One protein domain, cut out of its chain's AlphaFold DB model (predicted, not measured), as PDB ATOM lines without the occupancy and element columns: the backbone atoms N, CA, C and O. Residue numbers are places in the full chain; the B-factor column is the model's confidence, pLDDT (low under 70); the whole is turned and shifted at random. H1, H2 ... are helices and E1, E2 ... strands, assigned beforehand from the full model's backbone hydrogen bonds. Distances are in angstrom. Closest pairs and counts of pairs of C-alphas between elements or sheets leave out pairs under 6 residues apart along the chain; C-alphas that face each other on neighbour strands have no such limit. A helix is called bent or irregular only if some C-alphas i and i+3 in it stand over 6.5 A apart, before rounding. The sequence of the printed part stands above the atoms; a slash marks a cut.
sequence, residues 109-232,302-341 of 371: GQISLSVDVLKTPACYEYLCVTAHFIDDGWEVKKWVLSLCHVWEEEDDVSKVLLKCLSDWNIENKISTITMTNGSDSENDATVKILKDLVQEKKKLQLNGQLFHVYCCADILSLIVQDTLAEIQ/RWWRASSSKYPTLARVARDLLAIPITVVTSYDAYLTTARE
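AT A GLANCE: This is residues 109 to 232 and 302 to 341 of the 371 residues of the protein "Dimer_Tnp_hAT domain-containing protein" of Fagus sylvatica (UniProt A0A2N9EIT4). A strongly twisted five-stranded sheet has helices over both faces: H1 and H2 cover one, and H6, from the helical hairpin of H5 and H6, packs on the other. That hairpin lies near one end of the long axis, and residues 226 to 232 of H4 stick out at the other. The 164 printed residues include seven named helices and five named strands, in the order E1 E2 E3 H1 E4 H2 H3 E5 H4 H5 H6 H7. The sheet, order E3 E2 E1 E4 E5, is mixed, and the class is mixed, helices and strands. The whole is compact, radius of gyration of the C-alphas 17.0 A, yet elongated, spanning 56 by 36 by 26 A.

HOW THE PARTS SIT: Start at E1, residues 111 to 119; with E2, 125 to 134, and E3, 140 to 149, it makes two hairpins and a meander, each strand the antiparallel neighbour of the one before. Look for N 112 and O 132, 2.9 A, and N 127 and O 148, 2.8 A, within hydrogen-bond range. H1, residues 157 to 168, is on the sheet at a height of 7.9 A. E4, residues 174 to 179, is parallel to E1, with N 113 and O 176 at 2.9 A; E3, H1 and E4 form a split strand-helix-strand unit, E2 and E1 between its strands, with a right-handed crossover. H2, residues 184 to 201, is on the same face, along E4 at 7 degrees on the local plane. Its residues 190 to 194 touch H1, closest C-alphas Ser 158 and Thr 190, 4.8 A, at a shallow tilt of 30 degrees, the same way. H3, residues 205 to 208, only grazes the sheet. E5, residues 212 to 214, is parallel to E4, N 213 and O 177 at 2.9 A; E4, H2, H3 and E5 form a strand-helix-strand unit, two parallel neighbours with helices between, its crossover right-handed. H4, residues 216 to 232, touches H7, residues 331 to 335, with 217 to 221 alone; their closest C-alphas are Ala 217 and Ala 334, 5.6 A. H5, residues 302 to 307, touches H6, residues 312 to 322, closest C-alphas Trp 304 and Ala 315, 5.5 A. H6 is on the face opposite H1, giving three layers, helices on both faces; its closest C-alpha pair with E2 is Arg 319 and Ile 134, 6.2 A. Each O i to N i+4 pair is within hydrogen-bond range in H1, H4, H5 and H6, against 13 of 14 in H2 and 0 of 1 in H7, where 0 of 2 O i to N i+3 pairs are within range; H3, with 4 residues, is too short for any O i to N i+4 pair.

IN THESE COORDINATES: Find C-alpha 111 at (14.796, -29.504, 17.727); E1 runs 25.4 A from there, E2 29.3 A and E3 27.5 A. H2 runs 26.2 A and H4 24.5 A, to C-alpha 232 at (39.493, -60.738, 32.180). H7 is only just irregular, with 6.7 A between C-alphas 332 and 335, and it ends at C-alpha 335 at (22.023, -52.299, 27.031).

THE WHOLE: The C-alphas farthest apart, Gln 232 and Ser 309, are 57.2 A apart. Residues 233 to 301 are not printed, and C-alphas 232 and 302 are 47.5 A apart across this cut. Of the links printed whole, none is long. Look for pLDDT under 70 at residues 121 to 123, 150 to 155, 181 to 186 and 329 to 341.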
ATOM      1  N   GLY A 109       9.141 -24.208  18.178       87.50
ATOM      2  CA  GLY A 109       9.961 -24.850  19.202       87.50
ATOM      3  C   GLY A 109      11.362 -25.163  18.708       87.50
ATOM      4  O   GLY A 109      11.752 -24.800  17.593       87.50
ATOM      5  N   GLN A 110      12.131 -25.820  19.567       91.44
ATOM      6  CA  GLN A 110      13.473 -26.270  19.231       91.44
ATOM      7  C   GLN A 110      13.508 -27.753  18.881       91.44
ATOM      8  O   GLN A 110      12.629 -28.528  19.256       91.44
ATOM      9  N   ILE A 111      14.542 -28.128  18.133       95.38
ATOM     10  CA  ILE A 111      14.796 -29.504  17.727       95.38
ATOM     11  C   ILE A 111      16.082 -29.964  18.406       95.38
ATOM     12  O   ILE A 111      17.143 -29.356  18.239       95.38
ATOM     13  N   SER A 112      15.980 -31.064  19.138       95.56
ATOM     14  CA  SER A 112      17.122 -31.793  19.677       95.56
ATOM     15  C   SER A 112      17.495 -32.901  18.702       95.56
ATOM     16  O   SER A 112      16.622 -33.610  18.205       95.56
ATOM     17  N   LEU A 113      18.774 -33.065  18.392       94.94
ATOM     18  CA  LEU A 113      19.234 -34.127  17.499       94.94
ATOM     19  C   LEU A 113      19.835 -35.273  18.303       94.94
ATOM     20  O   LEU A 113      20.495 -35.042  19.311       94.94
ATOM     21  N   SER A 114      19.668 -36.500  17.822       92.25
ATOM     22  CA  SER A 114      20.547 -37.609  18.183       92.25
ATOM     23  C   SER A 114      21.235 -38.149  16.940       92.25
ATOM     24  O   SER A 114      20.601 -38.296  15.891       92.25
ATOM     25  N   VAL A 115      22.514 -38.469  17.074       89.56
ATOM     26  CA  VAL A 115      23.323 -39.074  16.022       89.56
ATOM     27  C   VAL A 115      23.831 -40.414  16.526       89.56
ATOM     28  O   VAL A 115      24.542 -40.479  17.526       89.56
ATOM     29  N   ASP A 116      23.422 -41.473  15.837       84.88
ATOM     30  CA  ASP A 116      23.779 -42.856  16.147       84.88
ATOM     31  C   ASP A 116      24.598 -43.447  14.992       84.88
ATOM     32  O   ASP A 116      24.372 -43.100  13.827       84.88
ATOM     33  N   VAL A 117      25.537 -44.340  15.302       80.69
ATOM     34  CA  VAL A 117      26.331 -45.072  14.306       80.69
ATOM     35  C   VAL A 117      25.877 -46.526  14.317       80.69
ATOM     36  O   VAL A 117      26.249 -47.319  15.179       80.69
ATOM     37  N   LEU A 118      25.056 -46.874  13.332       78.81
ATOM     38  CA  LEU A 118      24.510 -48.212  13.137       78.81
ATOM     39  C   LEU A 118      25.465 -49.048  12.291       78.81
ATOM     40  O   LEU A 118      26.038 -48.550  11.323       78.81
ATOM     41  N   LYS A 119      25.602 -50.335  12.599       73.94
ATOM     42  CA  LYS A 119      26.390 -51.278  11.805       73.94
ATOM     43  C   LYS A 119      25.485 -52.285  11.106       73.94
ATOM     44  O   LYS A 119      24.345 -52.518  11.486       73.94
ATOM     45  N   THR A 120      25.975 -52.880  10.035       71.38
ATOM     46  CA  THR A 120      25.352 -54.064   9.428       71.38
ATOM     47  C   THR A 120      26.142 -55.310   9.827       71.38
ATOM     48  O   THR A 120      27.322 -55.178  10.155       71.38
ATOM     49  N   PRO A 121      25.570 -56.522   9.704       69.12
ATOM     50  CA  PRO A 121      26.315 -57.772   9.905       69.12
ATOM     51  C   PRO A 121      27.556 -57.902   9.003       69.12
ATOM     52  O   PRO A 121      28.503 -58.610   9.324       69.12
ATOM     53  N   ALA A 122      27.565 -57.199   7.866       69.56
ATOM     54  CA  ALA A 122      28.703 -57.103   6.952       69.56
ATOM     55  C   ALA A 122      29.715 -55.999   7.342       69.56
ATOM     56  O   ALA A 122      30.560 -55.629   6.531       69.56
ATOM     57  N   CYS A 123      29.621 -55.458   8.562       67.94
ATOM     58  CA  CYS A 123      30.466 -54.399   9.124       67.94
ATOM     59  C   CYS A 123      30.421 -53.040   8.399       67.94
ATOM     60  O   CYS A 123      31.282 -52.198   8.635       67.94
ATOM     61  N   TYR A 124      29.416 -52.781   7.557       73.88
ATOM     62  CA  TYR A 124      29.174 -51.426   7.045       73.88
ATOM     63  C   TYR A 124      28.589 -50.526   8.127       73.88
ATOM     64  O   TYR A 124      27.670 -50.953   8.825       73.88
ATOM     65  N   GLU A 125      29.066 -49.285   8.206       77.56
ATOM     66  CA  GLU A 125      28.631 -48.287   9.185       77.56
ATOM     67  C   GLU A 125      27.728 -47.228   8.544       77.56
ATOM     68  O   GLU A 125      27.981 -46.741   7.436       77.56
ATOM     69  N   TYR A 126      26.664 -46.875   9.255       80.75
ATOM     70  CA  TYR A 126      25.644 -45.927   8.846       80.75
ATOM     71  C   TYR A 126      25.405 -44.899   9.943       80.75
ATOM     72  O   TYR A 126      25.084 -45.244  11.076       80.75
ATOM     73  N   LEU A 127      25.486 -43.626   9.581       84.56
ATOM     74  CA  LEU A 127      25.113 -42.520  10.442       84.56
ATOM     75  C   LEU A 127      23.597 -42.315  10.384       84.56
ATOM     76  O   LEU A 127      23.048 -42.005   9.324       84.56
ATOM     77  N   CYS A 128      22.925 -42.469  11.517       88.69
ATOM     78  CA  CYS A 128      21.501 -42.212  11.677       88.69
ATOM     79  C   CYS A 128      21.299 -40.881  12.405       88.69
ATOM     80  O   CYS A 128      21.686 -40.729  13.563       88.69
ATOM     81  N   VAL A 129      20.668 -39.919  11.733       91.69
ATOM     82  CA  VAL A 129      20.342 -38.604  12.297       91.69
ATOM     83  C   VAL A 129      18.860 -38.574  12.624       91.69
ATOM     84  O   VAL A 129      18.024 -38.741  11.735       91.69
ATOM     85  N   THR A 130      18.524 -38.335  13.887       93.81
ATOM     86  CA  THR A 130      17.138 -38.305  14.370       93.81
ATOM     87  C   THR A 130      16.830 -36.964  15.020       93.81
ATOM     88  O   THR A 130      17.604 -36.481  15.841       93.81
ATOM     89  N   ALA A 131      15.692 -36.376  14.666       95.31
ATOM     90  CA  ALA A 131      15.131 -35.204  15.318       95.31
ATOM     91  C   ALA A 131      14.166 -35.608  16.433       95.31
ATOM     92  O   ALA A 131      13.303 -36.465  16.244       95.31
ATOM     93  N   HIS A 132      14.296 -34.932  17.567       95.31
ATOM     94  CA  HIS A 132      13.462 -35.074  18.751       95.31
ATOM     95  C   HIS A 132      12.898 -33.708  19.106       95.31
ATOM     96  O   HIS A 132      13.634 -32.726  19.244       95.31
ATOM     97  N   PHE A 133      11.582 -33.632  19.200       95.12
ATOM     98  CA  PHE A 133      10.868 -32.406  19.525       95.12
ATOM     99  C   PHE A 133       9.509 -32.756  20.123       95.12
ATOM    100  O   PHE A 133       9.032 -33.883  19.998       95.12
ATOM    101  N   ILE A 134       8.881 -31.784  20.771       94.50
ATOM    102  CA  ILE A 134       7.492 -31.893  21.208       94.50
ATOM    103  C   ILE A 134       6.676 -30.946  20.341       94.50
ATOM    104  O   ILE A 134       6.987 -29.754  20.257       94.50
ATOM    105  N   ASP A 135       5.662 -31.481  19.674       92.38
ATOM    106  CA  ASP A 135       4.834 -30.705  18.756       92.38
ATOM    107  C   ASP A 135       3.849 -29.768  19.487       92.38
ATOM    108  O   ASP A 135       3.821 -29.653  20.718       92.38
ATOM    109  N   ASP A 136       3.028 -29.051  18.722       90.00
ATOM    110  CA  ASP A 136       2.011 -28.153  19.285       90.00
ATOM    111  C   ASP A 136       0.839 -28.909  19.937       90.00
ATOM    112  O   ASP A 136       0.109 -28.354  20.765       90.00
ATOM    113  N   GLY A 137       0.691 -30.198  19.621       91.44
ATOM    114  CA  GLY A 137      -0.196 -31.136  20.298       91.44
ATOM    115  C   GLY A 137       0.330 -31.613  21.654       91.44
ATOM    116  O   GLY A 137      -0.424 -32.277  22.371       91.44
ATOM    117  N   TRP A 138       1.555 -31.222  22.034       92.38
ATOM    118  CA  TRP A 138       2.296 -31.733  23.190       92.38
ATOM    119  C   TRP A 138       2.573 -33.236  23.102       92.38
ATOM    120  O   TRP A 138       2.538 -33.948  24.104       92.38
ATOM    121  N   GLU A 139       2.849 -33.719  21.896       90.75
ATOM    122  CA  GLU A 139       3.277 -35.090  21.656       90.75
ATOM    123  C   GLU A 139       4.775 -35.124  21.390       90.75
ATOM    124  O   GLU A 139       5.305 -34.333  20.607       90.75
ATOM    125  N   VAL A 140       5.462 -36.057  22.047       91.06
ATOM    126  CA  VAL A 140       6.878 -36.311  21.792       91.06
ATOM    127  C   VAL A 140       6.997 -36.960  20.417       91.06
ATOM    128  O   VAL A 140       6.414 -38.012  20.158       91.06
ATOM    129  N   LYS A 141       7.757 -36.333  19.526       91.62
ATOM    130  CA  LYS A 141       8.044 -36.835  18.184       91.62
ATOM    131  C   LYS A 141       9.516 -37.212  18.096       91.62
ATOM    132  O   LYS A 141      10.396 -36.435  18.468       91.62
ATOM    133  N   LYS A 142       9.766 -38.410  17.566       92.12
ATOM    134  CA  LYS A 142      11.093 -38.946  17.251       92.12
ATOM    135  C   LYS A 142      11.126 -39.312  15.773       92.12
ATOM    136  O   LYS A 142      10.573 -40.337  15.382       92.12
ATOM    137  N   TRP A 143      11.759 -38.472  14.960       92.44
ATOM    138  CA  TRP A 143      11.758 -38.588  13.502       92.44
ATOM    139  C   TRP A 143      13.164 -38.766  12.941       92.44
ATOM    140  O   TRP A 143      13.995 -37.863  13.017       92.44
ATOM    141  N   VAL A 144      13.422 -39.916  12.324       92.69
ATOM    142  CA  VAL A 144      14.654 -40.158  11.569       92.69
ATOM    143  C   VAL A 144      14.662 -39.236  10.347       92.69
ATOM    144  O   VAL A 144      13.745 -39.256   9.524       92.69
ATOM    145  N   LEU A 145      15.685 -38.392  10.254       92.81
ATOM    146  CA  LEU A 145      15.866 -37.408   9.188       92.81
ATOM    147  C   LEU A 145      16.763 -37.929   8.069       92.81
ATOM    148  O   LEU A 145      16.591 -37.547   6.908       92.81
ATOM    149  N   SER A 146      17.757 -38.740   8.424       90.12
ATOM    150  CA  SER A 146      18.717 -39.273   7.470       90.12
ATOM    151  C   SER A 146      19.355 -40.558   7.976       90.12
ATOM    152  O   SER A 146      19.602 -40.706   9.171       90.12
ATOM    153  N   LEU A 147      19.668 -41.446   7.036       86.94
ATOM    154  CA  LEU A 147      20.519 -42.609   7.240       86.94
ATOM    155  C   LEU A 147      21.554 -42.634   6.112       86.94
ATOM    156  O   LEU A 147      21.195 -42.860   4.955       86.94
ATOM    157  N   CYS A 148      22.817 -42.378   6.441       81.06
ATOM    158  CA  CYS A 148      23.896 -42.219   5.465       81.06
ATOM    159  C   CYS A 148      24.983 -43.268   5.684       81.06
ATOM    160  O   CYS A 148      25.385 -43.497   6.816       81.06
ATOM    161  N   HIS A 149      25.486 -43.876   4.613       76.44
ATOM    162  CA  HIS A 149      26.624 -44.791   4.690       76.44
ATOM    163  C   HIS A 149      27.929 -44.003   4.866       76.44
ATOM    164  O   HIS A 149      28.192 -43.098   4.077       76.44
ATOM    165  N   VAL A 150      28.745 -44.352   5.863       67.25
ATOM    166  CA  VAL A 150      29.939 -43.571   6.247       67.25
ATOM    167  C   VAL A 150      31.117 -43.774   5.278       67.25
ATOM    168  O   VAL A 150      31.928 -42.877   5.111       67.25
ATOM    169  N   TRP A 151      31.202 -44.916   4.581       57.91
ATOM    170  CA  TRP A 151      32.409 -45.297   3.821       57.91
ATOM    171  C   TRP A 151      32.438 -44.889   2.335       57.91
ATOM    172  O   TRP A 151      33.431 -45.154   1.664       57.91
ATOM    173  N   GLU A 152      31.365 -44.316   1.775       50.03
ATOM    174  CA  GLU A 152      31.346 -43.925   0.346       50.03
ATOM    175  C   GLU A 152      31.651 -42.451   0.086       50.03
ATOM    176  O   GLU A 152      32.065 -42.102  -1.018       50.03
ATOM    177  N   GLU A 153      31.478 -41.594   1.084       50.28
ATOM    178  CA  GLU A 153      31.934 -40.216   1.019       50.28
ATOM    179  C   GLU A 153      33.213 -40.182   1.876       50.28
ATOM    180  O   GLU A 153      33.161 -40.574   3.035       50.28
ATOM    181  N   GLU A 154      34.374 -39.743   1.371       50.44
ATOM    182  CA  GLU A 154      35.542 -39.375   2.212       50.44
ATOM    183  C   GLU A 154      35.224 -38.131   3.084       50.44
ATOM    184  O   GLU A 154      36.025 -37.207   3.263       50.44
ATOM    185  N   ASP A 155      33.985 -38.048   3.551       56.38
ATOM    186  CA  ASP A 155      33.377 -36.925   4.203       56.38
ATOM    187  C   ASP A 155      33.280 -37.237   5.686       56.38
ATOM    188  O   ASP A 155      32.556 -38.119   6.138       56.38
ATOM    189  N   ASP A 156      34.055 -36.458   6.429       74.00
ATOM    190  CA  ASP A 156      33.921 -36.231   7.857       74.00
ATOM    191  C   ASP A 156      32.436 -36.218   8.285       74.00
ATOM    192  O   ASP A 156      31.598 -35.579   7.635       74.00
ATOM    193  N   VAL A 157      32.115 -36.901   9.394       80.38
ATOM    194  CA  VAL A 157      30.782 -36.944  10.028       80.38
ATOM    195  C   VAL A 157      30.179 -35.542  10.122       80.38
ATOM    196  O   VAL A 157      28.981 -35.360   9.879       80.38
ATOM    197  N   SER A 158      31.011 -34.529  10.382       84.69
ATOM    198  CA  SER A 158      30.599 -33.128  10.396       84.69
ATOM    199  C   SER A 158      29.934 -32.681   9.088       84.69
ATOM    200  O   SER A 158      28.863 -32.078   9.125       84.69
ATOM    201  N   LYS A 159      30.480 -33.038   7.922       85.12
ATOM    202  CA  LYS A 159      29.925 -32.675   6.607       85.12
ATOM    203  C   LYS A 159      28.592 -33.358   6.345       85.12
ATOM    204  O   LYS A 159      27.669 -32.709   5.849       85.12
ATOM    205  N   VAL A 160      28.474 -34.638   6.699       84.75
ATOM    206  CA  VAL A 160      27.222 -35.398   6.550       84.75
ATOM    207  C   VAL A 160      26.121 -34.758   7.397       84.75
ATOM    208  O   VAL A 160      25.003 -34.556   6.912       84.75
ATOM    209  N   LEU A 161      26.443 -34.366   8.632       89.38
ATOM    210  CA  LEU A 161      25.510 -33.665   9.513       89.38
ATOM    211  C   LEU A 161      25.146 -32.281   8.967       89.38
ATOM    212  O   LEU A 161      23.961 -31.980   8.849       89.38
ATOM    213  N   LEU A 162      26.121 -31.471   8.547       89.75
ATOM    214  CA  LEU A 162      25.889 -30.142   7.957       89.75
ATOM    215  C   LEU A 162      24.986 -30.202   6.716       89.75
ATOM    216  O   LEU A 162      24.037 -29.420   6.591       89.75
ATOM    217  N   LYS A 163      25.249 -31.162   5.821       90.00
ATOM    218  CA  LYS A 163      24.417 -31.459   4.649       90.00
ATOM    219  C   LYS A 163      23.006 -31.839   5.078       90.00
ATOM    220  O   LYS A 163      22.061 -31.280   4.539       90.00
ATOM    221  N   CYS A 164      22.852 -32.709   6.080       91.88
ATOM    222  CA  CYS A 164      21.544 -33.075   6.623       91.88
ATOM    223  C   CYS A 164      20.783 -31.846   7.151       91.88
ATOM    224  O   CYS A 164      19.636 -31.635   6.763       91.88
ATOM    225  N   LEU A 165      21.400 -30.999   7.981       92.75
ATOM    226  CA  LEU A 165      20.719 -29.812   8.517       92.75
ATOM    227  C   LEU A 165      20.277 -28.853   7.408       92.75
ATOM    228  O   LEU A 165      19.139 -28.383   7.437       92.75
ATOM    229  N   SER A 166      21.142 -28.642   6.413       92.19
ATOM    230  CA  SER A 166      20.865 -27.790   5.248       92.19
ATOM    231  C   SER A 166      19.747 -28.354   4.377       92.19
ATOM    232  O   SER A 166      18.838 -27.640   3.956       92.19
ATOM    233  N   ASP A 167      19.773 -29.664   4.142       93.25
ATOM    234  CA  ASP A 167      18.746 -30.378   3.398       93.25
ATOM    235  C   ASP A 167      17.370 -30.197   4.036       93.25
ATOM    236  O   ASP A 167      16.371 -30.060   3.327       93.25
ATOM    237  N   TRP A 168      17.302 -30.220   5.366       95.00
ATOM    238  CA  TRP A 168      16.064 -30.068   6.123       95.00
ATOM    239  C   TRP A 168      15.697 -28.605   6.414       95.00
ATOM    240  O   TRP A 168      14.534 -28.352   6.722       95.00
ATOM    241  N   ASN A 169      16.625 -27.658   6.230       93.50
ATOM    242  CA  ASN A 169      16.475 -26.230   6.535       93.50
ATOM    243  C   ASN A 169      16.050 -25.993   8.000       93.50
ATOM    244  O   ASN A 169      15.067 -25.303   8.283       93.50
ATOM    245  N   ILE A 170      16.762 -26.646   8.924       94.00
ATOM    246  CA  ILE A 170      16.481 -26.643  10.371       94.00
ATOM    247  C   ILE A 170      17.639 -26.105  11.220       94.00
ATOM    248  O   ILE A 170      17.572 -26.159  12.446       94.00
ATOM    249  N   GLU A 171      18.695 -25.563  10.610       91.94
ATOM    250  CA  GLU A 171      19.898 -25.054  11.289       91.94
ATOM    251  C   GLU A 171      19.557 -24.018  12.364       91.94
ATOM    252  O   GLU A 171      20.169 -23.978  13.426       91.94
ATOM    253  N   ASN A 172      18.541 -23.192  12.112       91.06
ATOM    254  CA  ASN A 172      18.062 -22.175  13.043       91.06
ATOM    255  C   ASN A 172      17.132 -22.723  14.142       91.06
ATOM    256  O   ASN A 172      16.716 -21.959  15.013       91.06
ATOM    257  N   LYS A 173      16.780 -24.010  14.125       92.62
ATOM    258  CA  LYS A 173      15.906 -24.646  15.124       92.62
ATOM    259  C   LYS A 173      16.646 -25.580  16.067       92.62
ATOM    260  O   LYS A 173      16.126 -25.850  17.149       92.62
ATOM    261  N   ILE A 174      17.852 -26.011  15.703       94.38
ATOM    262  CA  ILE A 174      18.643 -26.916  16.534       94.38
ATOM    263  C   ILE A 174      18.985 -26.257  17.877       94.38
ATOM    264  O   ILE A 174      19.401 -25.094  17.934       94.38
ATOM    265  N   SER A 175      18.779 -26.996  18.964       92.19
ATOM    266  CA  SER A 175      19.165 -26.614  20.329       92.19
ATOM    267  C   SER A 175      20.310 -27.454  20.862       92.19
ATOM    268  O   SER A 175      21.211 -26.914  21.506       92.19
ATOM    269  N   THR A 176      20.253 -28.760  20.614       94.06
ATOM    270  CA  THR A 176      21.154 -29.752  21.192       94.06
ATOM    271  C   THR A 176      21.453 -30.857  20.183       94.06
ATOM    272  O   THR A 176      20.680 -31.106  19.252       94.06
ATOM    273  N   ILE A 177      22.578 -31.528  20.381       92.75
ATOM    274  CA  ILE A 177      22.976 -32.741  19.687       92.75
ATOM    275  C   ILE A 177      23.439 -33.766  20.720       92.75
ATOM    276  O   ILE A 177      24.226 -33.460  21.614       92.75
ATOM    277  N   THR A 178      22.917 -34.978  20.594       90.62
ATOM    278  CA  THR A 178      23.265 -36.131  21.421       90.62
ATOM    279  C   THR A 178      24.039 -37.119  20.569       90.62
ATOM    280  O   THR A 178      23.524 -37.553  19.540       90.62
ATOM    281  N   MET A 179      25.262 -37.463  20.959       86.12
ATOM    282  CA  MET A 179      26.122 -38.392  20.211       86.12
ATOM    283  C   MET A 179      26.637 -39.497  21.138       86.12
ATOM    284  O   MET A 179      26.595 -39.358  22.364       86.12
ATOM    285  N   THR A 180      27.079 -40.617  20.563       76.25
ATOM    286  CA  THR A 180      27.851 -41.620  21.310       76.25
ATOM    287  C   THR A 180      29.214 -41.047  21.700       76.25
ATOM    288  O   THR A 180      29.763 -40.170  21.034       76.25
ATOM    289  N   ASN A 181      29.781 -41.556  22.781       67.12
ATOM    290  CA  ASN A 181      31.037 -41.127  23.381       67.12
ATOM    291  C   ASN A 181      32.237 -41.841  22.732       67.12
ATOM    292  O   ASN A 181      33.191 -42.225  23.405       67.12
ATOM    293  N   GLY A 182      32.180 -42.060  21.413       62.00
ATOM    294  CA  GLY A 182      33.304 -42.601  20.649       62.00
ATOM    295  C   GLY A 182      34.505 -41.651  20.673       62.00
ATOM    296  O   GLY A 182      34.316 -40.448  20.830       62.00
ATOM    297  N   SER A 183      35.716 -42.212  20.516       53.34
ATOM    298  CA  SER A 183      37.033 -41.555  20.646       53.34
ATOM    299  C   SER A 183      36.982 -40.023  20.567       53.34
ATOM    300  O   SER A 183      36.829 -39.450  19.485       53.34
ATOM    301  N   ASP A 184      37.127 -39.395  21.734       56.97
ATOM    302  CA  ASP A 184      36.724 -38.020  22.058       56.97
ATOM    303  C   ASP A 184      37.154 -36.927  21.057       56.97
ATOM    304  O   ASP A 184      36.522 -35.878  20.972       56.97
ATOM    305  N   SER A 185      38.204 -37.137  20.256       60.78
ATOM    306  CA  SER A 185      38.739 -36.103  19.362       60.78
ATOM    307  C   SER A 185      37.883 -35.785  18.129       60.78
ATOM    308  O   SER A 185      37.910 -34.645  17.664       60.78
ATOM    309  N   GLU A 186      37.155 -36.755  17.565       66.56
ATOM    310  CA  GLU A 186      36.418 -36.552  16.299       66.56
ATOM    311  C   GLU A 186      35.002 -36.009  16.528       66.56
ATOM    312  O   GLU A 186      34.561 -35.076  15.845       66.56
ATOM    313  N   ASN A 187      34.314 -36.528  17.548       73.56
ATOM    314  CA  ASN A 187      32.984 -36.055  17.923       73.56
ATOM    315  C   ASN A 187      33.040 -34.627  18.480       73.56
ATOM    316  O   ASN A 187      32.241 -33.791  18.057       73.56
ATOM    317  N   ASP A 188      34.022 -34.291  19.322       78.94
ATOM    318  CA  ASP A 188      34.164 -32.925  19.850       78.94
ATOM    319  C   ASP A 188      34.441 -31.899  18.741       78.94
ATOM    320  O   ASP A 188      33.881 -30.795  18.750       78.94
ATOM    321  N   ALA A 189      35.268 -32.256  17.751       84.12
ATOM    322  CA  ALA A 189      35.518 -31.407  16.588       84.12
ATOM    323  C   ALA A 189      34.237 -31.198  15.764       84.12
ATOM    324  O   ALA A 189      33.895 -30.062  15.425       84.12
ATOM    325  N   THR A 190      33.495 -32.278  15.510       86.06
ATOM    326  CA  THR A 190      32.213 -32.251  14.791       86.06
ATOM    327  C   THR A 190      31.179 -31.380  15.501       86.06
ATOM    328  O   THR A 190      30.582 -30.484  14.897       86.06
ATOM    329  N   VAL A 191      30.995 -31.591  16.804       88.25
ATOM    330  CA  VAL A 191      30.064 -30.833  17.643       88.25
ATOM    331  C   VAL A 191      30.430 -29.356  17.653       88.25
ATOM    332  O   VAL A 191      29.542 -28.509  17.555       88.25
ATOM    333  N   LYS A 192      31.723 -29.025  17.728       89.25
ATOM    334  CA  LYS A 192      32.187 -27.637  17.673       89.25
ATOM    335  C   LYS A 192      31.834 -26.970  16.342       89.25
ATOM    336  O   LYS A 192      31.256 -25.889  16.359       89.25
ATOM    337  N   ILE A 193      32.112 -27.628  15.213       90.50
ATOM    338  CA  ILE A 193      31.771 -27.114  13.872       90.50
ATOM    339  C   ILE A 193      30.263 -26.852  13.760       90.50
ATOM    340  O   ILE A 193      29.842 -25.788  13.301       90.50
ATOM    341  N   LEU A 194      29.439 -27.801  14.211       90.75
ATOM    342  CA  LEU A 194      27.981 -27.665  14.182       90.75
ATOM    343  C   LEU A 194      27.491 -26.550  15.105       90.75
ATOM    344  O   LEU A 194      26.595 -25.792  14.732       90.75
ATOM    345  N   LYS A 195      28.085 -26.427  16.295       91.00
ATOM    346  CA  LYS A 195      27.755 -25.373  17.253       91.00
ATOM    347  C   LYS A 195      28.030 -23.998  16.666       91.00
ATOM    348  O   LYS A 195      27.153 -23.141  16.743       91.00
ATOM    349  N   ASP A 196      29.203 -23.810  16.066       90.75
ATOM    350  CA  ASP A 196      29.604 -22.544  15.454       90.75
ATOM    351  C   ASP A 196      28.627 -22.167  14.321       90.75
ATOM    352  O   ASP A 196      28.086 -21.060  14.327       90.75
ATOM    353  N   LEU A 197      28.277 -23.114  13.434       89.12
ATOM    354  CA  LEU A 197      27.280 -22.889  12.374       89.12
ATOM    355  C   LEU A 197      25.911 -22.475  12.940       89.12
ATOM    356  O   LEU A 197      25.290 -21.519  12.470       89.12
ATOM    357  N   VAL A 198      25.401 -23.206  13.935       89.06
ATOM    358  CA  VAL A 198      24.085 -22.908  14.520       89.06
ATOM    359  C   VAL A 198      24.111 -21.546  15.219       89.06
ATOM    360  O   VAL A 198      23.154 -20.779  15.090       89.06
ATOM    361  N   GLN A 199      25.213 -21.202  15.893       89.19
ATOM    362  CA  GLN A 199      25.396 -19.907  16.553       89.19
ATOM    363  C   GLN A 199      25.415 -18.726  15.575       89.19
ATOM    364  O   GLN A 199      24.913 -17.655  15.924       89.19
ATOM    365  N   GLU A 200      25.921 -18.913  14.352       87.38
ATOM    366  CA  GLU A 200      25.832 -17.902  13.287       87.38
ATOM    367  C   GLU A 200      24.382 -17.632  12.859       87.38
ATOM    368  O   GLU A 200      24.030 -16.500  12.518       87.38
ATOM    369  N   LYS A 201      23.522 -18.658  12.874       85.50
ATOM    370  CA  LYS A 201      22.116 -18.557  12.442       85.50
ATOM    371  C   LYS A 201      21.176 -18.116  13.560       85.50
ATOM    372  O   LYS A 201      20.165 -17.467  13.290       85.50
ATOM    373  N   LYS A 202      21.472 -18.493  14.804       85.94
ATOM    374  CA  LYS A 202      20.620 -18.260  15.972       85.94
ATOM    375  C   LYS A 202      21.453 -18.195  17.247       85.94
ATOM    376  O   LYS A 202      22.329 -19.013  17.499       85.94
ATOM    377  N   LYS A 203      21.061 -17.301  18.156       84.44
ATOM    378  CA  LYS A 203      21.573 -17.322  19.526       84.44
ATOM    379  C   LYS A 203      21.070 -18.566  20.269       84.44
ATOM    380  O   LYS A 203      19.881 -18.674  20.571       84.44
ATOM    381  N   LEU A 204      21.982 -19.480  20.587       83.06
ATOM    382  CA  LEU A 204      21.687 -20.658  21.402       83.06
ATOM    383  C   LEU A 204      21.271 -20.268  22.827       83.06
ATOM    384  O   LEU A 204      21.814 -19.331  23.424       83.06
ATOM    385  N   GLN A 205      20.331 -21.026  23.392       75.94
ATOM    386  CA  GLN A 205      19.977 -20.920  24.806       75.94
ATOM    387  C   GLN A 205      21.173 -21.282  25.692       75.94
ATOM    388  O   GLN A 205      22.035 -22.064  25.291       75.94
ATOM    389  N   LEU A 206      21.244 -20.684  26.889       78.00
ATOM    390  CA  LEU A 206      22.332 -20.903  27.856       78.00
ATOM    391  C   LEU A 206      23.734 -20.759  27.231       78.00
ATOM    392  O   LEU A 206      24.661 -21.486  27.575       78.00
ATOM    393  N   ASN A 207      23.884 -19.859  26.253       78.06
ATOM    394  CA  ASN A 207      25.119 -19.662  25.485       78.06
ATOM    395  C   ASN A 207      25.666 -20.961  24.844       78.06
ATOM    396  O   ASN A 207      26.870 -21.113  24.634       78.06
ATOM    397  N   GLY A 208      24.779 -21.910  24.529       82.31
ATOM    398  CA  GLY A 208      25.121 -23.202  23.937       82.31
ATOM    399  C   GLY A 208      25.814 -24.172  24.895       82.31
ATOM    400  O   GLY A 208      26.509 -25.070  24.422       82.31
ATOM    401  N   GLN A 209      25.683 -23.998  26.214       82.69
ATOM    402  CA  GLN A 209      26.218 -24.948  27.202       82.69
ATOM    403  C   GLN A 209      25.566 -26.331  27.096       82.69
ATOM    404  O   GLN A 209      26.252 -27.329  27.252       82.69
ATOM    405  N   LEU A 210      24.273 -26.387  26.762       84.44
ATOM    406  CA  LEU A 210      23.544 -27.642  26.541       84.44
ATOM    407  C   LEU A 210      23.644 -28.163  25.103       84.44
ATOM    408  O   LEU A 210      22.926 -29.087  24.742       84.44
ATOM    409  N   PHE A 211      24.482 -27.557  24.256       89.00
ATOM    410  CA  PHE A 211      24.506 -27.932  22.845       89.00
ATOM    411  C   PHE A 211      24.962 -29.379  22.649       89.00
ATOM    412  O   PHE A 211      24.418 -30.043  21.784       89.00
ATOM    413  N   HIS A 212      25.902 -29.878  23.456       90.19
ATOM    414  CA  HIS A 212      26.353 -31.267  23.404       90.19
ATOM    415  C   HIS A 212      25.805 -32.057  24.591       90.19
ATOM    416  O   HIS A 212      25.958 -31.631  25.736       90.19
ATOM    417  N   VAL A 213      25.194 -33.206  24.314       87.38
ATOM    418  CA  VAL A 213      24.717 -34.163  25.312       87.38
ATOM    419  C   VAL A 213      25.374 -35.514  25.039       87.38
ATOM    420  O   VAL A 213      25.297 -36.042  23.935       87.38
ATOM    421  N   TYR A 214      26.020 -36.083  26.050       83.75
ATOM    422  CA  TYR A 214      26.614 -37.412  25.952       83.75
ATOM    423  C   TYR A 214      25.542 -38.487  26.143       83.75
ATOM    424  O   TYR A 214      24.666 -38.358  27.002       83.75
ATOM    425  N   CYS A 215      25.611 -39.560  25.358       84.19
ATOM    426  CA  CYS A 215      24.665 -40.664  25.462       84.19
ATOM    427  C   CYS A 215      24.845 -41.418  26.792       84.19
ATOM    428  O   CYS A 215      25.863 -42.074  27.006       84.19
ATOM    429  N   CYS A 216      23.839 -41.404  27.674       83.00
ATOM    430  CA  CYS A 216      23.923 -42.097  28.965       83.00
ATOM    431  C   CYS A 216      24.071 -43.618  28.821       83.00
ATOM    432  O   CYS A 216      24.769 -44.242  29.616       83.00
ATOM    433  N   ALA A 217      23.424 -44.217  27.816       78.44
ATOM    434  CA  ALA A 217      23.539 -45.650  27.545       78.44
ATOM    435  C   ALA A 217      24.972 -46.037  27.149       78.44
ATOM    436  O   ALA A 217      25.487 -47.056  27.598       78.44
ATOM    437  N   ASP A 218      25.638 -45.179  26.379       74.69
ATOM    438  CA  ASP A 218      27.014 -45.410  25.955       74.69
ATOM    439  C   ASP A 218      27.996 -45.257  27.124       74.69
ATOM    440  O   ASP A 218      28.862 -46.103  27.310       74.69
ATOM    441  N   ILE A 219      27.780 -44.268  28.006       81.12
ATOM    442  CA  ILE A 219      28.523 -44.155  29.278       81.12
ATOM    443  C   ILE A 219      28.427 -45.459  30.078       81.12
ATOM    444  O   ILE A 219      29.435 -45.963  30.566       81.12
ATOM    445  N   LEU A 220      27.221 -46.016  30.221       80.31
ATOM    446  CA  LEU A 220      27.024 -47.270  30.950       80.31
ATOM    447  C   LEU A 220      27.721 -48.449  30.261       80.31
ATOM    448  O   LEU A 220      28.336 -49.263  30.945       80.31
ATOM    449  N   SER A 221      27.651 -48.527  28.930       78.38
ATOM    450  CA  SER A 221      28.345 -49.554  28.146       78.38
ATOM    451  C   SER A 221      29.860 -49.486  28.353       78.38
ATOM    452  O   SER A 221      30.471 -50.512  28.649       78.38
ATOM    453  N   LEU A 222      30.451 -48.287  28.304       77.75
ATOM    454  CA  LEU A 222      31.878 -48.064  28.555       77.75
ATOM    455  C   LEU A 222      32.283 -48.506  29.964       77.75
ATOM    456  O   LEU A 222      33.238 -49.261  30.114       77.75
ATOM    457  N   ILE A 223      31.503 -48.136  30.989       81.75
ATOM    458  CA  ILE A 223      31.745 -48.585  32.371       81.75
ATOM    459  C   ILE A 223      31.754 -50.120  32.443       81.75
ATOM    460  O   ILE A 223      32.636 -50.712  33.065       81.75
ATOM    461  N   VAL A 224      30.787 -50.788  31.805       82.31
ATOM    462  CA  VAL A 224      30.717 -52.256  31.798       82.31
ATOM    463  C   VAL A 224      31.906 -52.862  31.049       82.31
ATOM    464  O   VAL A 224      32.515 -53.802  31.554       82.31
ATOM    465  N   GLN A 225      32.268 -52.334  29.881       78.44
ATOM    466  CA  GLN A 225      33.399 -52.827  29.091       78.44
ATOM    467  C   GLN A 225      34.726 -52.698  29.847       78.44
ATOM    468  O   GLN A 225      35.468 -53.679  29.916       78.44
ATOM    469  N   ASP A 226      34.973 -51.550  30.483       82.06
ATOM    470  CA  ASP A 226      36.162 -51.318  31.310       82.06
ATOM    471  C   ASP A 226      36.228 -52.322  32.470       82.06
ATOM    472  O   ASP A 226      37.244 -52.992  32.663       82.06
ATOM    473  N   THR A 227      35.119 -52.525  33.195       79.94
ATOM    474  CA  THR A 227      35.084 -53.508  34.296       79.94
ATOM    475  C   THR A 227      35.293 -54.949  33.820       79.94
ATOM    476  O   THR A 227      35.941 -55.738  34.507       79.94
ATOM    477  N   LEU A 228      34.773 -55.318  32.644       83.44
ATOM    478  CA  LEU A 228      34.968 -56.654  32.076       83.44
ATOM    479  C   LEU A 228      36.418 -56.885  31.644       83.44
ATOM    480  O   LEU A 228      36.916 -57.994  31.837       83.44
ATOM    481  N   ALA A 229      37.089 -55.872  31.095       82.56
ATOM    482  CA  ALA A 229      38.503 -55.953  30.739       82.56
ATOM    483  C   ALA A 229      39.372 -56.206  31.983       82.56
ATOM    484  O   ALA A 229      40.179 -57.137  31.982       82.56
ATOM    485  N   GLU A 230      39.127 -55.478  33.078       84.38
ATOM    486  CA  GLU A 230      39.818 -55.704  34.357       84.38
ATOM    487  C   GLU A 230      39.576 -57.123  34.906       84.38
ATOM    488  O   GLU A 230      40.503 -57.798  35.357       84.38
ATOM    489  N   ILE A 231      38.336 -57.620  34.839       83.12
ATOM    490  CA  ILE A 231      38.005 -58.986  35.279       83.12
ATOM    491  C   ILE A 231      38.712 -60.036  34.409       83.12
ATOM    492  O   ILE A 231      39.181 -61.050  34.933       83.12
ATOM    493  N   GLN A 232      38.798 -59.825  33.093       78.62
ATOM    494  CA  GLN A 232      39.493 -60.738  32.180       78.62
ATOM    495  C   GLN A 232      40.991 -60.816  32.475       78.62
ATOM    496  O   GLN A 232      41.542 -61.917  32.440       78.62
ATOM    497  N   ARG A 302       2.003 -33.946  29.719       93.25
ATOM    498  CA  ARG A 302       0.613 -33.522  29.970       93.25
ATOM    499  C   ARG A 302       0.530 -32.510  31.107       93.25
ATOM    500  O   ARG A 302      -0.272 -31.577  31.025       93.25
ATOM    501  N   TRP A 303       1.361 -32.654  32.136       93.56
ATOM    502  CA  TRP A 303       1.408 -31.699  33.239       93.56
ATOM    503  C   TRP A 303       1.860 -30.305  32.787       93.56
ATOM    504  O   TRP A 303       1.186 -29.315  33.092       93.56
ATOM    505  N   TRP A 304       2.950 -30.207  32.018       95.25
ATOM    506  CA  TRP A 304       3.422 -28.922  31.484       95.25
ATOM    507  C   TRP A 304       2.442 -28.311  30.482       95.25
ATOM    508  O   TRP A 304       2.252 -27.093  30.493       95.25
ATOM    509  N   ARG A 305       1.747 -29.144  29.694       94.75
ATOM    510  CA  ARG A 305       0.640 -28.701  28.834       94.75
ATOM    511  C   ARG A 305      -0.476 -28.051  29.643       94.75
ATOM    512  O   ARG A 305      -0.932 -26.969  29.291       94.75
ATOM    513  N   ALA A 306      -0.928 -28.697  30.718       93.56
ATOM    514  CA  ALA A 306      -1.988 -28.163  31.574       93.56
ATOM    515  C   ALA A 306      -1.535 -26.903  32.332       93.56
ATOM    516  O   ALA A 306      -2.327 -25.991  32.564       93.56
ATOM    517  N   SER A 307      -0.251 -26.834  32.680       92.94
ATOM    518  CA  SER A 307       0.339 -25.727  33.434       92.94
ATOM    519  C   SER A 307       0.772 -24.549  32.555       92.94
ATOM    520  O   SER A 307       1.179 -23.516  33.087       92.94
ATOM    521  N   SER A 308       0.642 -24.643  31.227       92.00
ATOM    522  CA  SER A 308       1.078 -23.597  30.293       92.00
ATOM    523  C   SER A 308       0.310 -22.283  30.449       92.00
ATOM    524  O   SER A 308       0.839 -21.223  30.130       92.00
ATOM    525  N   SER A 309      -0.920 -22.316  30.971       91.00
ATOM    526  CA  SER A 309      -1.672 -21.095  31.292       91.00
ATOM    527  C   SER A 309      -1.123 -20.378  32.525       91.00
ATOM    528  O   SER A 309      -1.284 -19.166  32.649       91.00
ATOM    529  N   LYS A 310      -0.505 -21.125  33.450       91.88
ATOM    530  CA  LYS A 310       0.080 -20.599  34.688       91.88
ATOM    531  C   LYS A 310       1.540 -20.183  34.494       91.88
ATOM    532  O   LYS A 310       1.950 -19.162  35.037       91.88
ATOM    533  N   TYR A 311       2.288 -20.944  33.695       93.38
ATOM    534  CA  TYR A 311       3.710 -20.735  33.422       93.38
ATOM    535  C   TYR A 311       4.005 -20.771  31.911       93.38
ATOM    536  O   TYR A 311       4.623 -21.720  31.424       93.38
ATOM    537  N   PRO A 312       3.522 -19.795  31.124       91.06
ATOM    538  CA  PRO A 312       3.608 -19.852  29.665       91.06
ATOM    539  C   PRO A 312       5.045 -19.868  29.134       91.06
ATOM    540  O   PRO A 312       5.334 -20.568  28.162       91.06
ATOM    541  N   THR A 313       5.965 -19.141  29.768       91.19
ATOM    542  CA  THR A 313       7.376 -19.117  29.370       91.19
ATOM    543  C   THR A 313       8.087 -20.393  29.810       91.19
ATOM    544  O   THR A 313       8.779 -21.013  29.002       91.19
ATOM    545  N   LEU A 314       7.896 -20.827  31.061       92.88
ATOM    546  CA  LEU A 314       8.529 -22.059  31.547       92.88
ATOM    547  C   LEU A 314       8.027 -23.291  30.810       92.88
ATOM    548  O   LEU A 314       8.831 -24.162  30.511       92.88
ATOM    549  N   ALA A 315       6.741 -23.355  30.468       94.06
ATOM    550  CA  ALA A 315       6.188 -24.461  29.698       94.06
ATOM    551  C   ALA A 315       6.867 -24.584  28.327       94.06
ATOM    552  O   ALA A 315       7.171 -25.694  27.900       94.06
ATOM    553  N   ARG A 316       7.191 -23.461  27.665       91.75
ATOM    554  CA  ARG A 316       7.977 -23.471  26.416       91.75
ATOM    555  C   ARG A 316       9.400 -23.984  26.638       91.75
ATOM    556  O   ARG A 316       9.864 -24.812  25.865       91.75
ATOM    557  N   VAL A 317      10.073 -23.535  27.701       91.38
ATOM    558  CA  VAL A 317      11.427 -24.009  28.049       91.38
ATOM    559  C   VAL A 317      11.416 -25.501  28.388       91.38
ATOM    560  O   VAL A 317      12.247 -26.251  27.889       91.38
ATOM    561  N   ALA A 318      10.453 -25.949  29.192       93.38
ATOM    562  CA  ALA A 318      10.278 -27.348  29.551       93.38
ATOM    563  C   ALA A 318       9.994 -28.206  28.317       93.38
ATOM    564  O   ALA A 318      10.583 -29.272  28.185       93.38
ATOM    565  N   ARG A 319       9.160 -27.724  27.386       94.06
ATOM    566  CA  ARG A 319       8.888 -28.403  26.115       94.06
ATOM    567  C   ARG A 319      10.169 -28.644  25.308       94.06
ATOM    568  O   ARG A 319      10.371 -29.745  24.809       94.06
ATOM    569  N   ASP A 320      11.044 -27.646  25.226       91.81
ATOM    570  CA  ASP A 320      12.320 -27.775  24.515       91.81
ATOM    571  C   ASP A 320      13.310 -28.705  25.249       91.81
ATOM    572  O   ASP A 320      14.019 -29.477  24.607       91.81
ATOM    573  N   LEU A 321      13.358 -28.659  26.587       92.00
ATOM    574  CA  LEU A 321      14.280 -29.471  27.395       92.00
ATOM    575  C   LEU A 321      13.859 -30.942  27.497       92.00
ATOM    576  O   LEU A 321      14.707 -31.825  27.421       92.00
ATOM    577  N   LEU A 322      12.565 -31.217  27.660       93.19
ATOM    578  CA  LEU A 322      12.028 -32.579  27.782       93.19
ATOM    579  C   LEU A 322      12.094 -33.354  26.460       93.19
ATOM    580  O   LEU A 322      12.016 -34.578  26.467       93.19
ATOM    581  N   ALA A 323      12.264 -32.652  25.337       92.81
ATOM    582  CA  ALA A 323      12.514 -33.260  24.038       92.81
ATOM    583  C   ALA A 323      13.956 -33.772  23.865       92.81
ATOM    584  O   ALA A 323      14.226 -34.483  22.899       92.81
ATOM    585  N   ILE A 324      14.896 -33.387  24.737       92.44
ATOM    586  CA  ILE A 324      16.301 -33.789  24.620       92.44
ATOM    587  C   ILE A 324      16.414 -35.289  24.934       92.44
ATOM    588  O   ILE A 324      16.095 -35.705  26.052       92.44
ATOM    589  N   PRO A 325      16.896 -36.117  23.994       88.94
ATOM    590  CA  PRO A 325      17.089 -37.530  24.263       88.94
ATOM    591  C   PRO A 325      18.307 -37.729  25.174       88.94
ATOM    592  O   PRO A 325      19.396 -37.243  24.896       88.94
ATOM    593  N   ILE A 326      18.150 -38.506  26.247       84.69
ATOM    594  CA  ILE A 326      19.276 -38.918  27.111       84.69
ATOM    595  C   ILE A 326      20.088 -40.079  26.513       84.69
ATOM    596  O   ILE A 326      21.133 -40.471  27.028       84.69
ATOM    597  N   THR A 327      19.575 -40.676  25.440       82.12
ATOM    598  CA  THR A 327      20.152 -41.829  24.760       82.12
ATOM    599  C   THR A 327      19.908 -41.713  23.263       82.12
ATOM    600  O   THR A 327      18.820 -41.329  22.831       82.12
ATOM    601  N   VAL A 328      20.907 -42.070  22.459       79.00
ATOM    602  CA  VAL A 328      20.738 -42.185  21.002       79.00
ATOM    603  C   VAL A 328      19.956 -43.455  20.614       79.00
ATOM    604  O   VAL A 328      19.522 -43.607  19.473       79.00
ATOM    605  N   VAL A 329      19.708 -44.340  21.583       62.38
ATOM    606  CA  VAL A 329      19.157 -45.682  21.396       62.38
ATOM    607  C   VAL A 329      17.624 -45.707  21.504       62.38
ATOM    608  O   VAL A 329      17.001 -44.888  22.179       62.38
ATOM    609  N   THR A 330      16.970 -46.652  20.823       53.81
ATOM    610  CA  THR A 330      15.573 -47.037  21.099       53.81
ATOM    611  C   THR A 330      15.545 -48.182  22.115       53.81
ATOM    612  O   THR A 330      16.111 -49.237  21.852       53.81
ATOM    613  N   SER A 331      14.903 -47.926  23.260       48.25
ATOM    614  CA  SER A 331      14.595 -48.809  24.405       48.25
ATOM    615  C   SER A 331      15.484 -50.045  24.643       48.25
ATOM    616  O   SER A 331      16.299 -50.013  25.559       48.25
ATOM    617  N   TYR A 332      15.321 -51.137  23.892       37.19
ATOM    618  CA  TYR A 332      15.941 -52.433  24.213       37.19
ATOM    619  C   TYR A 332      17.414 -52.569  23.805       37.19
ATOM    620  O   TYR A 332      18.178 -53.211  24.525       37.19
ATOM    621  N   ASP A 333      17.843 -51.924  22.717       44.75
ATOM    622  CA  ASP A 333      19.229 -52.022  22.226       44.75
ATOM    623  C   ASP A 333      20.220 -51.249  23.117       44.75
ATOM    624  O   ASP A 333      21.432 -51.378  22.965       44.75
ATOM    625  N   ALA A 334      19.714 -50.439  24.057       45.69
ATOM    626  CA  ALA A 334      20.506 -49.510  24.867       45.69
ATOM    627  C   ALA A 334      21.472 -50.204  25.833       45.69
ATOM    628  O   ALA A 334      22.371 -49.563  26.369       45.69
ATOM    629  N   TYR A 335      21.272 -51.501  26.064       47.31
ATOM    630  CA  TYR A 335      22.023 -52.299  27.031       47.31
ATOM    631  C   TYR A 335      22.939 -53.335  26.372       47.31
ATOM    632  O   TYR A 335      23.563 -54.131  27.075       47.31
ATOM    633  N   LEU A 336      23.007 -53.367  25.038       46.84
ATOM    634  CA  LEU A 336      23.885 -54.286  24.323       46.84
ATOM    635  C   LEU A 336      25.284 -53.677  24.199       46.84
ATOM    636  O   LEU A 336      25.452 -52.546  23.760       46.84
ATOM    637  N   THR A 337      26.300 -54.457  24.563       48.72
ATOM    638  CA  THR A 337      27.715 -54.076  24.413       48.72
ATOM    639  C   THR A 337      28.218 -54.221  22.975       48.72
ATOM    640  O   THR A 337      29.321 -53.778  22.659       48.72
ATOM    641  N   THR A 338      27.436 -54.862  22.104       50.25
ATOM    642  CA  THR A 338      27.736 -55.074  20.685       50.25
ATOM    643  C   THR A 338      27.192 -53.938  19.830       50.25
ATOM    644  O   THR A 338      26.129 -53.393  20.115       50.25
ATOM    645  N   ALA A 339      27.893 -53.626  18.737       53.84
ATOM    646  CA  ALA A 339      27.441 -52.624  17.782       53.84
ATOM    647  C   ALA A 339      26.035 -52.943  17.246       53.84
ATOM    648  O   ALA A 339      25.716 -54.096  16.955       53.84
ATOM    649  N   ARG A 340      25.203 -51.907  17.119       60.88
ATOM    650  CA  ARG A 340      23.787 -52.043  16.780       60.88
ATOM    651  C   ARG A 340      23.591 -52.445  15.322       60.88
ATOM    652  O   ARG A 340      24.061 -51.737  14.435       60.88
ATOM    653  N   GLU A 341      22.866 -53.535  15.086       59.03
ATOM    654  CA  GLU A 341      22.597 -54.037  13.738       59.03
ATOM    655  C   GLU A 341      21.345 -53.408  13.110       59.03
ATOM    656  O   GLU A 341      20.321 -53.216  13.764       59.03
TER     657      GLU A 341